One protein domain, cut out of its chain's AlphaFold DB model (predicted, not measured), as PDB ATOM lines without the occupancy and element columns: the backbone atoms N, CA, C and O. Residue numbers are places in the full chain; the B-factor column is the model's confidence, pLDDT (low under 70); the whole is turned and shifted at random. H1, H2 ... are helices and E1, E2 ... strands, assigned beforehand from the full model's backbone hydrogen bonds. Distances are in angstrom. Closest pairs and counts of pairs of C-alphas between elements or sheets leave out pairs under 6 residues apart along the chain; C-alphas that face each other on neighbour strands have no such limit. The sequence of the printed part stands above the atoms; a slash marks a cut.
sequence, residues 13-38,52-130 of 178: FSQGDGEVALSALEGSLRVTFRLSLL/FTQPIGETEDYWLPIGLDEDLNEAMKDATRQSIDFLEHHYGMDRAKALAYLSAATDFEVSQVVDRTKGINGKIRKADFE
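This is residues 13 to 38 and 52 to 130 of the 178 residues of an uncharacterized protein of Bacillus sp. JCM 19047 (UniProt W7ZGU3). A strongly twisted sheet of four strands has the long helix H1 packed slantwise over one face, while the shorter helix H2 turns off steeply after H1 and only grazes the sheet. Before the sheet comes a long stretch with no named element, residues 13 to 38, of which residues 30 to 38 stand free and stick out. The printed part has 105 residues, with two named helices and four named strands in the order E1 E2 H1 H2 E3 E4; the sheet's order is E1, E2, E4, E3, all antiparallel, and the class is mixed, helices and strands. The whole is compact, with a radius of gyration of the C-alphas of 15.0 A and spans of 43 by 33 by 24 A.

The printed part begins at Phe 13, C-alpha at (266.276, 185.722, 205.106). After residues 13 to 38 and a cut, E1 takes residues 56 to 58 and is 6.8 A long, with C-alpha 56 at (284.583, 175.327, 200.153). E2, residues 62 to 69, is 22.2 A long. H1, residues 72 to 91, measures 27.4 A, and H2, residues 95 to 105, 15.0 A. E3, residues 107 to 112, is 15.4 A long. E4, residues 118 to 125, is 23.1 A long and ends at C-alpha 125, (276.961, 163.725, 199.442).

E1 and E3 are the edge strands and are apart. E1 and E2 form a hairpin, with N 57 and O 64 within hydrogen-bond range at 2.9 A. E2 and E4 are antiparallel at 160 degrees, with N 118 and O 69 at 2.7 A. E3 and E4 form a hairpin too, with N 123 and O 107 at 2.8 A. H1 is on the sheet at a height over the sheet of 7.1 A, giving two layers, a helix on one face of a sheet. It lies over E2 and, only just, over E4, on which 3 of its C-alphas fall; on the local plane it runs slantwise to the strands, at 35 degrees to E2. The closest C-alphas of H1 and E2 are those of Ala 79 and Gly 67, 3.9 A apart. H1 touches H2 with residues 80 to 88 alone, at a steep tilt of 65 degrees, opposite ways; the closest C-alphas, of Ile 84 and Ala 98, are 5.5 A apart. H2 only grazes the sheet, with its residues 101 to 105. E2, H1, H2 and E3 make a split strand-helix-strand unit, two strands running the same way with E4 between them, and its crossover is right-handed. In H1 and H2 every O i to N i+4 pair is within hydrogen-bond range.

The two C-alphas farthest apart, of Ser 28 and Ala 96, are 44.5 A apart. Residues 39 to 51 are not printed, and C-alphas 38 and 52 are 12.8 A apart across the cut. The links between the named elements are tight. The mean pLDDT of the printed part is 95.3, and one printed residue, Phe 52, is under 70.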
ATOM      1  N   PHE A  13     267.236 186.633 204.463       97.25
ATOM      2  CA  PHE A  13     266.276 185.722 205.106       97.25
ATOM      3  C   PHE A  13     265.934 184.520 204.220       97.25
ATOM      4  O   PHE A  13     265.585 183.456 204.725       97.25
ATOM      5  N   SER A  14     265.986 184.708 202.901       97.44
ATOM      6  CA  SER A  14     265.728 183.672 201.905       97.44
ATOM      7  C   SER A  14     266.312 184.094 200.563       97.44
ATOM      8  O   SER A  14     266.077 185.214 200.118       97.44
ATOM      9  N   GLN A  15     266.983 183.167 199.890       98.19
ATOM     10  CA  GLN A  15     267.495 183.307 198.530       98.19
ATOM     11  C   GLN A  15     267.296 181.977 197.803       98.19
ATOM     12  O   GLN A  15     267.415 180.918 198.416       98.19
ATOM     13  N   GLY A  16     266.954 182.038 196.520       98.00
ATOM     14  CA  GLY A  16     266.970 180.872 195.643       98.00
ATOM     15  C   GLY A  16     268.216 180.867 194.765       98.00
ATOM     16  O   GLY A  16     268.814 181.920 194.528       98.00
ATOM     17  N   ASP A  17     268.551 179.693 194.246       98.12
ATOM     18  CA  ASP A  17     269.656 179.498 193.310       98.12
ATOM     19  C   ASP A  17     269.581 180.483 192.136       98.12
ATOM     20  O   ASP A  17     268.546 180.651 191.479       98.12
ATOM     21  N   GLY A  18     270.698 181.156 191.882       97.56
ATOM     22  CA  GLY A  18     270.858 182.111 190.793       97.56
ATOM     23  C   GLY A  18     270.592 183.566 191.163       97.56
ATOM     24  O   GLY A  18     271.089 184.433 190.450       97.56
ATOM     25  N   GLU A  19     269.860 183.855 192.246       98.06
ATOM     26  CA  GLU A  19     269.579 185.236 192.678       98.06
ATOM     27  C   GLU A  19     269.044 186.126 191.535       98.06
ATOM     28  O   GLU A  19     269.404 187.284 191.349       98.06
ATOM     29  N   VAL A  20     268.177 185.561 190.693       97.00
ATOM     30  CA  VAL A  20     267.877 186.100 189.351       97.00
ATOM     31  C   VAL A  20     267.232 187.493 189.327       97.00
ATOM     32  O   VAL A  20     267.135 188.109 188.268       97.00
ATOM     33  N   ALA A  21     266.772 187.982 190.479       96.88
ATOM     34  CA  ALA A  21     266.170 189.299 190.651       96.88
ATOM     35  C   ALA A  21     267.155 190.345 191.209       96.88
ATOM     36  O   ALA A  21     266.702 191.354 191.744       96.88
ATOM     37  N   LEU A  22     268.469 190.110 191.070       95.88
ATOM     38  CA  LEU A  22     269.585 190.935 191.567       95.88
ATOM     39  C   LEU A  22     269.781 190.918 193.089       95.88
ATOM     40  O   LEU A  22     270.844 191.300 193.551       95.88
ATOM     41  N   SER A  23     268.766 190.535 193.851       96.62
ATOM     42  CA  SER A  23     268.776 190.588 195.309       96.62
ATOM     43  C   SER A  23     267.894 189.479 195.872       96.62
ATOM     44  O   SER A  23     267.076 188.875 195.157       96.62
ATOM     45  N   ALA A  24     268.059 189.212 197.161       97.56
ATOM     46  CA  ALA A  24     267.314 188.222 197.911       97.56
ATOM     47  C   ALA A  24     266.206 188.864 198.771       97.56
ATOM     48  O   ALA A  24     265.825 190.027 198.616       97.56
ATOM     49  N   LEU A  25     265.639 188.095 199.707       97.94
ATOM     50  CA  LEU A  25     264.844 188.675 200.790       97.94
ATOM     51  C   LEU A  25     265.784 189.321 201.817       97.94
ATOM     52  O   LEU A  25     266.157 188.697 202.814       97.94
ATOM     53  N   GLU A  26     266.152 190.568 201.546       98.25
ATOM     54  CA  GLU A  26     267.118 191.345 202.325       98.25
ATOM     55  C   GLU A  26     266.640 191.690 203.735       98.25
ATOM     56  O   GLU A  26     265.507 192.146 203.940       98.25
ATOM     57  N   GLY A  27     267.536 191.593 204.717       97.12
ATOM     58  CA  GLY A  27     267.320 192.262 205.996       97.12
ATOM     59  C   GLY A  27     268.335 191.930 207.080       97.12
ATOM     60  O   GLY A  27     268.962 190.881 207.093       97.12
ATOM     61  N   SER A  28     268.506 192.852 208.031       98.12
ATOM     62  CA  SER A  28     269.567 192.759 209.038       98.12
ATOM     63  C   SER A  28     269.467 191.500 209.905       98.12
ATOM     64  O   SER A  28     268.463 191.274 210.581       98.12
ATOM     65  N   LEU A  29     270.567 190.748 209.971       96.88
ATOM     66  CA  LEU A  29     270.729 189.592 210.848       96.88
ATOM     67  C   LEU A  29     271.850 189.816 211.863       96.88
ATOM     68  O   LEU A  29     272.811 190.550 211.629       96.88
ATOM     69  N   ARG A  30     271.734 189.144 213.009       97.19
ATOM     70  CA  ARG A  30     272.810 189.023 213.995       97.19
ATOM     71  C   ARG A  30     273.283 187.578 214.012       97.19
ATOM     72  O   ARG A  30     272.527 186.696 214.399       97.19
ATOM     73  N   VAL A  31     274.539 187.366 213.634       95.12
ATOM     74  CA  VAL A  31     275.141 186.034 213.512       95.12
ATOM     75  C   VAL A  31     276.289 185.888 214.511       95.12
ATOM     76  O   VAL A  31     276.995 186.849 214.815       95.12
ATOM     77  N   THR A  32     276.465 184.685 215.057       97.44
ATOM     78  CA  THR A  32     277.613 184.322 215.897       97.44
ATOM     79  C   THR A  32     278.515 183.369 215.123       97.44
ATOM     80  O   THR A  32     278.079 182.290 214.736       97.44
ATOM     81  N   PHE A  33     279.776 183.755 214.925       96.50
ATOM     82  CA  PHE A  33     280.782 182.940 214.244       96.50
ATOM     83  C   PHE A  33     281.825 182.420 215.231       96.50
ATOM     84  O   PHE A  33     282.206 183.114 216.176       96.50
ATOM     85  N   ARG A  34     282.347 181.221 214.965       96.81
ATOM     86  CA  ARG A  34     283.605 180.734 215.537       96.81
ATOM     87  C   ARG A  34     284.637 180.692 214.420       96.81
ATOM     88  O   ARG A  34     284.438 179.989 213.438       96.81
ATOM     89  N   LEU A  35     285.735 181.418 214.594       95.75
ATOM     90  CA  LEU A  35     286.852 181.408 213.657       95.75
ATOM     91  C   LEU A  35     287.955 180.501 214.201       95.75
ATOM     92  O   LEU A  35     288.376 180.639 215.351       95.75
ATOM     93  N   SER A  36     288.422 179.577 213.369       93.00
ATOM     94  CA  SER A  36     289.518 178.666 213.687       93.00
ATOM     95  C   SER A  36     290.587 178.789 212.610       93.00
ATOM     96  O   SER A  36     290.286 178.724 211.422       93.00
ATOM     97  N   LEU A  37     291.837 178.992 213.026       91.75
ATOM     98  CA  LEU A  37     292.966 179.062 212.107       91.75
ATOM     99  C   LEU A  37     293.536 177.659 211.895       91.75
ATOM    100  O   LEU A  37     294.188 177.123 212.789       91.75
ATOM    101  N   LEU A  38     293.338 177.113 210.698       89.38
ATOM    102  CA  LEU A  38     294.005 175.894 210.247       89.38
ATOM    103  C   LEU A  38     295.333 176.275 209.592       89.38
ATOM    104  O   LEU A  38     295.373 177.013 208.605       89.38
ATOM    105  N   PHE A  52     292.932 174.250 197.520       65.44
ATOM    106  CA  PHE A  52     291.806 175.193 197.650       65.44
ATOM    107  C   PHE A  52     292.259 176.581 197.241       65.44
ATOM    108  O   PHE A  52     292.744 177.362 198.057       65.44
ATOM    109  N   THR A  53     292.138 176.867 195.950       76.44
ATOM    110  CA  THR A  53     292.244 178.238 195.437       76.44
ATOM    111  C   THR A  53     290.913 178.975 195.539       76.44
ATOM    112  O   THR A  53     290.897 180.200 195.456       76.44
ATOM    113  N   GLN A  54     289.821 178.237 195.759       84.75
ATOM    114  CA  GLN A  54     288.462 178.743 195.894       84.75
ATOM    115  C   GLN A  54     287.835 178.337 197.242       84.75
ATOM    116  O   GLN A  54     288.328 177.415 197.904       84.75
ATOM    117  N   PRO A  55     286.751 179.011 197.673       90.62
ATOM    118  CA  PRO A  55     286.015 178.637 198.875       90.62
ATOM    119  C   PRO A  55     285.442 177.213 198.808       90.62
ATOM    120  O   PRO A  55     285.060 176.713 197.751       90.62
ATOM    121  N   ILE A  56     285.324 176.576 199.971       91.19
ATOM    122  CA  ILE A  56     284.583 175.327 200.153       91.19
ATOM    123  C   ILE A  56     283.617 175.487 201.325       91.19
ATOM    124  O   ILE A  56     283.988 176.005 202.380       91.19
ATOM    125  N   GLY A  57     282.378 175.052 201.129       93.31
ATOM    126  CA  GLY A  57     281.392 174.908 202.191       93.31
ATOM    127  C   GLY A  57     281.306 173.469 202.693       93.31
ATOM    128  O   GLY A  57     281.632 172.511 201.989       93.31
ATOM    129  N   GLU A  58     280.821 173.315 203.915       93.88
ATOM    130  CA  GLU A  58     280.514 172.026 204.517       93.88
ATOM    131  C   GLU A  58     279.180 172.145 205.257       93.88
ATOM    132  O   GLU A  58     278.943 173.109 205.984       93.88
ATOM    133  N   THR A  59     278.309 171.160 205.065       95.88
ATOM    134  CA  THR A  59     277.065 170.984 205.825       95.88
ATOM    135  C   THR A  59     277.089 169.620 206.512       95.88
ATOM    136  O   THR A  59     278.066 168.880 206.386       95.88
ATOM    137  N   GLU A  60     276.030 169.259 207.239       96.00
ATOM    138  CA  GLU A  60     275.902 167.912 207.809       96.00
ATOM    139  C   GLU A  60     275.981 166.830 206.721       96.00
ATOM    140  O   GLU A  60     276.725 165.868 206.881       96.00
ATOM    141  N   ASP A  61     275.332 167.063 205.576       96.56
ATOM    142  CA  ASP A  61     275.147 166.053 204.530       96.56
ATOM    143  C   ASP A  61     276.085 166.209 203.321       96.56
ATOM    144  O   ASP A  61     276.338 165.240 202.600       96.56
ATOM    145  N   TYR A  62     276.600 167.418 203.071       97.06
ATOM    146  CA  TYR A  62     277.308 167.752 201.830       97.06
ATOM    147  C   TYR A  62     278.657 168.427 202.050       97.06
ATOM    148  O   TYR A  62     278.810 169.297 202.911       97.06
ATOM    149  N   TRP A  63     279.594 168.096 201.166       95.50
ATOM    150  CA  TRP A  63     280.713 168.962 200.809       95.50
ATOM    151  C   TRP A  63     280.308 169.859 199.639       95.50
ATOM    152  O   TRP A  63     279.702 169.371 198.682       95.50
ATOM    153  N   LEU A  64     280.667 171.144 199.715       96.25
ATOM    154  CA  LEU A  64     280.297 172.177 198.744       96.25
ATOM    155  C   LEU A  64     281.532 172.865 198.135       96.25
ATOM    156  O   LEU A  64     281.831 173.999 198.508       96.25
ATOM    157  N   PRO A  65     282.296 172.219 197.235       94.81
ATOM    158  CA  PRO A  65     283.314 172.908 196.442       94.81
ATOM    159  C   PRO A  65     282.681 174.008 195.578       94.81
ATOM    160  O   PRO A  65     281.702 173.741 194.876       94.81
ATOM    161  N   ILE A  66     283.237 175.222 195.612       95.88
ATOM    162  CA  ILE A  66     282.689 176.390 194.905       95.88
ATOM    163  C   ILE A  66     283.649 176.823 193.795       95.88
ATOM    164  O   ILE A  66     284.859 176.883 193.994       95.88
ATOM    165  N   GLY A  67     283.098 177.135 192.625       96.62
ATOM    166  CA  GLY A  67     283.786 177.838 191.547       96.62
ATOM    167  C   GLY A  67     283.217 179.242 191.385       96.62
ATOM    168  O   GLY A  67     281.997 179.415 191.383       96.62
ATOM    169  N   LEU A  68     284.105 180.229 191.268       97.25
ATOM    170  CA  LEU A  68     283.770 181.646 191.155       97.25
ATOM    171  C   LEU A  68     284.508 182.253 189.964       97.25
ATOM    172  O   LEU A  68     285.737 182.234 189.944       97.25
ATOM    173  N   ASP A  69     283.768 182.803 189.004       97.94
ATOM    174  CA  ASP A  69     284.333 183.464 187.821       97.94
ATOM    175  C   ASP A  69     283.328 184.459 187.214       97.94
ATOM    176  O   ASP A  69     282.124 184.338 187.426       97.94
ATOM    177  N   GLU A  70     283.787 185.456 186.458       98.00
ATOM    178  CA  GLU A  70     282.904 186.395 185.747       98.00
ATOM    179  C   GLU A  70     282.041 185.693 184.674       98.00
ATOM    180  O   GLU A  70     280.931 186.143 184.351       98.00
ATOM    181  N   ASP A  71     282.509 184.563 184.136       98.31
ATOM    182  CA  ASP A  71     281.767 183.679 183.244       98.31
ATOM    183  C   ASP A  71     281.254 182.424 183.964       98.31
ATOM    184  O   ASP A  71     281.988 181.698 184.631       98.31
ATOM    185  N   LEU A  72     279.971 182.107 183.774       98.31
ATOM    186  CA  LEU A  72     279.342 180.983 184.469       98.31
ATOM    187  C   LEU A  72     279.907 179.622 184.019       98.31
ATOM    188  O   LEU A  72     279.931 178.674 184.804       98.31
ATOM    189  N   ASN A  73     280.369 179.503 182.769       98.50
ATOM    190  CA  ASN A  73     280.961 178.259 182.281       98.50
ATOM    191  C   ASN A  73     282.359 178.049 182.866       98.50
ATOM    192  O   ASN A  73     282.725 176.910 183.155       98.50
ATOM    193  N   GLU A  74     283.137 179.116 183.051       98.38
ATOM    194  CA  GLU A  74     284.419 179.026 183.755       98.38
ATOM    195  C   GLU A  74     284.206 178.720 185.243       98.38
ATOM    196  O   GLU A  74     284.831 177.790 185.752       98.38
ATOM    197  N   ALA A  75     283.219 179.346 185.896       98.12
ATOM    198  CA  ALA A  75     282.827 179.006 187.266       98.12
ATOM    199  C   ALA A  75     282.444 177.517 187.408       98.12
ATOM    200  O   ALA A  75     282.867 176.850 188.350       98.12
ATOM    201  N   MET A  76     281.712 176.951 186.440       98.31
ATOM    202  CA  MET A  76     281.390 175.517 186.406       98.31
ATOM    203  C   MET A  76     282.643 174.638 186.269       98.31
ATOM    204  O   MET A  76     282.781 173.628 186.969       98.31
ATOM    205  N   LYS A  77     283.579 174.997 185.379       97.69
ATOM    206  CA  LYS A  77     284.842 174.257 185.224       97.69
ATOM    207  C   LYS A  77     285.657 174.297 186.509       97.69
ATOM    208  O   LYS A  77     286.218 173.272 186.892       97.69
ATOM    209  N   ASP A  78     285.698 175.442 187.173       96.00
ATOM    210  CA  ASP A  78     286.436 175.614 188.416       96.00
ATOM    211  C   ASP A  78     285.795 174.839 189.564       96.00
ATOM    212  O   ASP A  78     286.496 174.075 190.221       96.00
ATOM    213  N   ALA A  79     284.468 174.891 189.720       96.56
ATOM    214  CA  ALA A  79     283.749 174.060 190.686       96.56
ATOM    215  C   ALA A  79     284.010 172.561 190.447       96.56
ATOM    216  O   ALA A  79     284.227 171.792 191.388       96.56
ATOM    217  N   THR A  80     284.046 172.137 189.179       97.00
ATOM    218  CA  THR A  80     284.333 170.747 188.794       97.00
ATOM    219  C   THR A  80     285.769 170.348 189.132       97.00
ATOM    220  O   THR A  80     285.987 169.302 189.742       97.00
ATOM    221  N   ARG A  81     286.764 171.168 188.771       94.44
ATOM    222  CA  ARG A  81     288.182 170.911 189.082       94.44
ATOM    223  C   ARG A  81     288.410 170.866 190.588       94.44
ATOM    224  O   ARG A  81     288.995 169.905 191.075       94.44
ATOM    225  N   GLN A  82     287.852 171.834 191.312       92.50
ATOM    226  CA  GLN A  82     287.898 171.911 192.770       92.50
ATOM    227  C   GLN A  82     287.279 170.662 193.416       92.50
ATOM    228  O   GLN A  82     287.807 170.147 194.400       92.50
ATOM    229  N   SER A  83     286.198 170.133 192.836       94.69
ATOM    230  CA  SER A  83     285.556 168.892 193.280       94.69
ATOM    231  C   SER A  83     286.413 167.649 193.019       94.69
ATOM    232  O   SER A  83     286.521 166.791 193.894       94.69
ATOM    233  N   ILE A  84     287.044 167.539 191.844       94.44
ATOM    234  CA  ILE A  84     287.967 166.433 191.524       94.44
ATOM    235  C   ILE A  84     289.150 166.451 192.488       94.44
ATOM    236  O   ILE A  84     289.479 165.425 193.081       94.44
ATOM    237  N   ASP A  85     289.753 167.622 192.667       91.25
ATOM    238  CA  ASP A  85     290.900 167.814 193.544       91.25
ATOM    239  C   ASP A  85     290.539 167.486 195.000       91.25
ATOM    240  O   ASP A  85     291.300 166.804 195.688       91.25
ATOM    241  N   PHE A  86     289.350 167.893 195.457       91.50
ATOM    242  CA  PHE A  86     288.823 167.527 196.769       91.50
ATOM    243  C   PHE A  86     288.679 166.004 196.925       91.50
ATOM    244  O   PHE A  86     289.189 165.440 197.893       91.50
ATOM    245  N   LEU A  87     288.038 165.320 195.972       92.69
ATOM    246  CA  LEU A  87     287.827 163.867 196.030       92.69
ATOM    247  C   LEU A  87     289.145 163.079 195.981       92.69
ATOM    248  O   LEU A  87     289.303 162.085 196.694       92.69
ATOM    249  N   GLU A  88     290.104 163.533 195.178       90.81
ATOM    250  CA  GLU A  88     291.433 162.932 195.095       90.81
ATOM    251  C   GLU A  88     292.176 163.041 196.424       90.81
ATOM    252  O   GLU A  88     292.640 162.038 196.962       90.81
ATOM    253  N   HIS A  89     292.252 164.237 197.002       86.38
ATOM    254  CA  HIS A  89     293.115 164.464 198.157       86.38
ATOM    255  C   HIS A  89     292.462 164.093 199.486       86.38
ATOM    256  O   HIS A  89     293.160 163.676 200.407       86.38
ATOM    257  N   HIS A  90     291.143 164.239 199.602       87.25
ATOM    258  CA  HIS A  90     290.427 163.922 200.833       87.25
ATOM    259  C   HIS A  90     290.024 162.443 200.905       87.25
ATOM    260  O   HIS A  90     290.153 161.816 201.957       87.25
ATOM    261  N   TYR A  91     289.582 161.856 199.785       88.88
ATOM    262  CA  TYR A  91     289.122 160.463 199.747       88.88
ATOM    263  C   TYR A  91     290.085 159.492 199.055       88.88
ATOM    264  O   TYR A  91     289.866 158.281 199.139       88.88
ATOM    265  N   GLY A  92     291.160 159.974 198.422       89.38
ATOM    266  CA  GLY A  92     292.102 159.126 197.683       89.38
ATOM    267  C   GLY A  92     291.537 158.619 196.355       89.38
ATOM    268  O   GLY A  92     291.965 157.574 195.864       89.38
ATOM    269  N   MET A  93     290.519 159.289 195.806       93.44
ATOM    270  CA  MET A  93     289.851 158.844 194.586       93.44
ATOM    271  C   MET A  93     290.694 159.167 193.347       93.44
ATOM    272  O   MET A  93     291.155 160.288 193.172       93.44
ATOM    273  N   ASP A  94     290.849 158.196 192.448       95.31
ATOM    274  CA  ASP A  94     291.442 158.445 191.129       95.31
ATOM    275  C   ASP A  94     290.679 159.559 190.390       95.31
ATOM    276  O   ASP A  94     289.446 159.567 190.376       95.31
ATOM    277  N   ARG A  95     291.399 160.481 189.740       95.81
ATOM    278  CA  ARG A  95     290.808 161.669 189.100       95.81
ATOM    279  C   ARG A  95     289.769 161.342 188.027       95.81
ATOM    280  O   ARG A  95     288.765 162.045 187.921       95.81
ATOM    281  N   ALA A  96     289.980 160.290 187.232       97.38
ATOM    282  CA  ALA A  96     289.020 159.883 186.209       97.38
ATOM    283  C   ALA A  96     287.758 159.289 186.849       97.38
ATOM    284  O   ALA A  96     286.646 159.574 186.401       97.38
ATOM    285  N   LYS A  97     287.912 158.526 187.941       97.75
ATOM    286  CA  LYS A  97     286.774 158.043 188.741       97.75
ATOM    287  C   LYS A  97     286.031 159.188 189.424       97.75
ATOM    288  O   LYS A  97     284.806 159.169 189.426       97.75
ATOM    289  N   ALA A  98     286.746 160.184 189.944       97.12
ATOM    290  CA  ALA A  98     286.154 161.374 190.542       97.12
ATOM    291  C   ALA A  98     285.300 162.130 189.523       97.12
ATOM    292  O   ALA A  98     284.132 162.387 189.787       97.12
ATOM    293  N   LEU A  99     285.825 162.398 188.323       98.12
ATOM    294  CA  LEU A  99     285.046 163.036 187.260       98.12
ATOM    295  C   LEU A  99     283.810 162.207 186.864       98.12
ATOM    296  O   LEU A  99     282.726 162.766 186.699       98.12
ATOM    297  N   ALA A 100     283.947 160.883 186.738       98.25
ATOM    298  CA  ALA A 100     282.821 160.004 186.424       98.25
ATOM    299  C   ALA A 100     281.748 160.012 187.528       98.25
ATOM    300  O   ALA A 100     280.560 160.104 187.223       98.25
ATOM    301  N   TYR A 101     282.159 159.965 188.798       98.25
ATOM    302  CA  TYR A 101     281.269 160.086 189.952       98.25
ATOM    303  C   TYR A 101     280.543 161.435 189.955       98.25
ATOM    304  O   TYR A 101     279.319 161.457 190.040       98.25
ATOM    305  N   LEU A 102     281.274 162.543 189.792       98.25
ATOM    306  CA  LEU A 102     280.693 163.886 189.778       98.25
ATOM    307  C   LEU A 102     279.643 164.035 188.673       98.25
ATOM    308  O   LEU A 102     278.585 164.601 188.906       98.25
ATOM    309  N   SER A 103     279.906 163.480 187.491       98.00
ATOM    310  CA  SER A 103     278.962 163.506 186.368       98.00
ATOM    311  C   SER A 103     277.703 162.659 186.612       98.00
ATOM    312  O   SER A 103     276.627 162.984 186.118       98.00
ATOM    313  N   ALA A 104     277.823 161.559 187.362       97.69
ATOM    314  CA  ALA A 104     276.739 160.594 187.543       97.69
ATOM    315  C   ALA A 104     275.899 160.814 188.810       97.69
ATOM    316  O   ALA A 104     274.742 160.399 188.849       97.69
ATOM    317  N   ALA A 105     276.490 161.386 189.859       97.00
ATOM    318  CA  ALA A 105     275.937 161.336 191.209       97.00
ATOM    319  C   ALA A 105     275.970 162.677 191.959       97.00
ATOM    320  O   ALA A 105     275.459 162.725 193.082       97.00
ATOM    321  N   THR A 106     276.528 163.738 191.372       98.25
ATOM    322  CA  THR A 106     276.645 165.055 192.011       98.25
ATOM    323  C   THR A 106     275.833 166.101 191.261       98.25
ATOM    324  O   THR A 106     275.938 166.227 190.044       98.25
ATOM    325  N   ASP A 107     275.083 166.901 192.013       98.44
ATOM    326  CA  ASP A 107     274.407 168.080 191.483       98.44
ATOM    327  C   ASP A 107     275.350 169.287 191.533       98.44
ATOM    328  O   ASP A 107     276.040 169.508 192.530       98.44
ATOM    329  N   PHE A 108     275.376 170.073 190.461       98.50
ATOM    330  CA  PHE A 108     276.036 171.376 190.431       98.50
ATOM    331  C   PHE A 108     274.962 172.453 190.335       98.50
ATOM    332  O   PHE A 108     274.210 172.500 189.360       98.50
ATOM    333  N   GLU A 109     274.894 173.302 191.352       98.38
ATOM    334  CA  GLU A 109     273.872 174.336 191.490       98.38
ATOM    335  C   GLU A 109     274.482 175.718 191.259       98.38
ATOM    336  O   GLU A 109     275.646 175.973 191.579       98.38
ATOM    337  N   VAL A 110     273.688 176.607 190.670       98.56
ATOM    338  CA  VAL A 110     274.065 178.000 190.439       98.56
ATOM    339  C   VAL A 110     273.826 178.786 191.717       98.56
ATOM    340  O   VAL A 110     272.683 178.963 192.119       98.56
ATOM    341  N   SER A 111     274.885 179.310 192.329       97.56
ATOM    342  CA  SER A 111     274.754 180.109 193.549       97.56
ATOM    343  C   SER A 111     274.142 181.478 193.227       97.56
ATOM    344  O   SER A 111     273.079 181.820 193.742       97.56
ATOM    345  N   GLN A 112     274.764 182.228 192.309       98.31
ATOM    346  CA  GLN A 112     274.226 183.480 191.765       98.31
ATOM    347  C   GLN A 112     274.766 183.775 190.354       98.31
ATOM    348  O   GLN A 112     275.804 183.237 189.948       98.31
ATOM    349  N   VAL A 113     274.041 184.606 189.593       97.62
ATOM    350  CA  VAL A 113     274.433 185.068 188.239       97.62
ATOM    351  C   VAL A 113     274.384 186.584 188.057       97.62
ATOM    352  O   VAL A 113     274.507 187.070 186.928       97.62
ATOM    353  N   VAL A 114     274.140 187.320 189.135       96.69
ATOM    354  CA  VAL A 114     273.821 188.753 189.089       96.69
ATOM    355  C   VAL A 114     274.974 189.634 189.543       96.69
ATOM    356  O   VAL A 114     275.025 190.805 189.158       96.69
ATOM    357  N   ASP A 115     275.937 189.065 190.261       94.50
ATOM    358  CA  ASP A 115     277.171 189.752 190.601       94.50
ATOM    359  C   ASP A 115     278.126 189.818 189.404       94.50
ATOM    360  O   ASP A 115     277.984 189.130 188.388       94.50
ATOM    361  N   ARG A 116     279.174 190.640 189.544       96.06
ATOM    362  CA  ARG A 116     280.293 190.637 188.587       96.06
ATOM    363  C   ARG A 116     280.957 189.265 188.510       96.06
ATOM    364  O   ARG A 116     281.335 188.839 187.428       96.06
ATOM    365  N   THR A 117     281.083 188.596 189.650       96.81
ATOM    366  CA  THR A 117     281.605 187.236 189.776       96.81
ATOM    367  C   THR A 117     280.428 186.309 189.973       96.81
ATOM    368  O   THR A 117     279.701 186.512 190.925       96.81
ATOM    369  N   LYS A 118     280.250 185.297 189.136       98.31
ATOM    370  CA  LYS A 118     279.177 184.296 189.189       98.31
ATOM    371  C   LYS A 118     279.633 183.056 189.954       98.31
ATOM    372  O   LYS A 118     280.834 182.804 190.045       98.31
ATOM    373  N   GLY A 119     278.689 182.275 190.480       98.12
ATOM    374  CA  GLY A 119     278.991 181.136 191.349       98.12
ATOM    375  C   GLY A 119     278.322 179.828 190.940       98.12
ATOM    376  O   GLY A 119     277.141 179.807 190.591       98.12
ATOM    377  N   ILE A 120     279.081 178.737 191.034       98.56
ATOM    378  CA  ILE A 120     278.593 177.355 190.957       98.56
ATOM    379  C   ILE A 120     279.095 176.590 192.186       98.56
ATOM    380  O   ILE A 120     280.279 176.676 192.515       98.56
ATOM    381  N   ASN A 121     278.243 175.781 192.815       97.75
ATOM    382  CA  ASN A 121     278.632 174.876 193.899       97.75
ATOM    383  C   ASN A 121     278.267 173.416 193.597       97.75
ATOM    384  O   ASN A 121     277.134 173.108 193.233       97.75
ATOM    385  N   GLY A 122     279.220 172.500 193.784       97.56
ATOM    386  CA  GLY A 122     278.985 171.056 193.663       97.56
ATOM    387  C   GLY A 122     278.475 170.451 194.972       97.56
ATOM    388  O   GLY A 122     279.050 170.710 196.020       97.56
ATOM    389  N   LYS A 123     277.429 169.622 194.939       98.00
ATOM    390  CA  LYS A 123     276.818 168.986 196.124       98.00
ATOM    391  C   LYS A 123     277.228 167.534 196.270       98.00
ATOM    392  O   LYS A 123     276.500 166.610 195.913       98.00
ATOM    393  N   ILE A 124     278.416 167.327 196.827       96.88
ATOM    394  CA  ILE A 124     278.964 165.988 197.049       96.88
ATOM    395  C   ILE A 124     278.389 165.432 198.356       96.88
ATOM    396  O   ILE A 124     278.733 165.914 199.436       96.88
ATOM    397  N   ARG A 125     277.535 164.405 198.268       96.81
ATOM    398  CA  ARG A 125     276.961 163.725 199.442       96.81
ATOM    399  C   ARG A 125     278.045 163.026 200.261       96.81
ATOM    400  O   ARG A 125     278.823 162.245 199.722       96.81
ATOM    401  N   LYS A 126     278.058 163.245 201.574       94.62
ATOM    402  CA  LYS A 126     278.944 162.540 202.514       94.62
ATOM    403  C   LYS A 126     278.574 161.064 202.662       94.62
ATOM    404  O   LYS A 126     279.466 160.217 202.691       94.62
ATOM    405  N   ALA A 127     277.279 160.751 202.625       95.19
ATOM    406  CA  ALA A 127     276.749 159.388 202.703       95.19
ATOM    407  C   ALA A 127     277.327 158.431 201.640       95.19
ATOM    408  O   ALA A 127     277.470 157.233 201.895       95.19
ATOM    409  N   ASP A 128     277.727 158.954 200.475       94.06
ATOM    410  CA  ASP A 128     278.338 158.168 199.396       94.06
ATOM    411  C   ASP A 128     279.731 157.618 199.804       94.06
ATOM    412  O   ASP A 128     280.232 156.669 199.196       94.06
ATOM    413  N   PHE A 129     280.331 158.151 200.879       89.38
ATOM    414  CA  PHE A 129     281.664 157.800 201.389       89.38
ATOM    415  C   PHE A 129     281.666 157.238 202.821       89.38
ATOM    416  O   PHE A 129     282.684 156.711 203.272       89.38
ATOM    417  N   GLU A 130     280.537 157.294 203.534       79.44
ATOM    418  CA  GLU A 130     280.398 156.790 204.912       79.44
ATOM    419  C   GLU A 130     280.523 155.262 205.011       79.44
ATOM    420  O   GLU A 130     280.858 154.722 206.066       79.44
TER     421      GLU A 130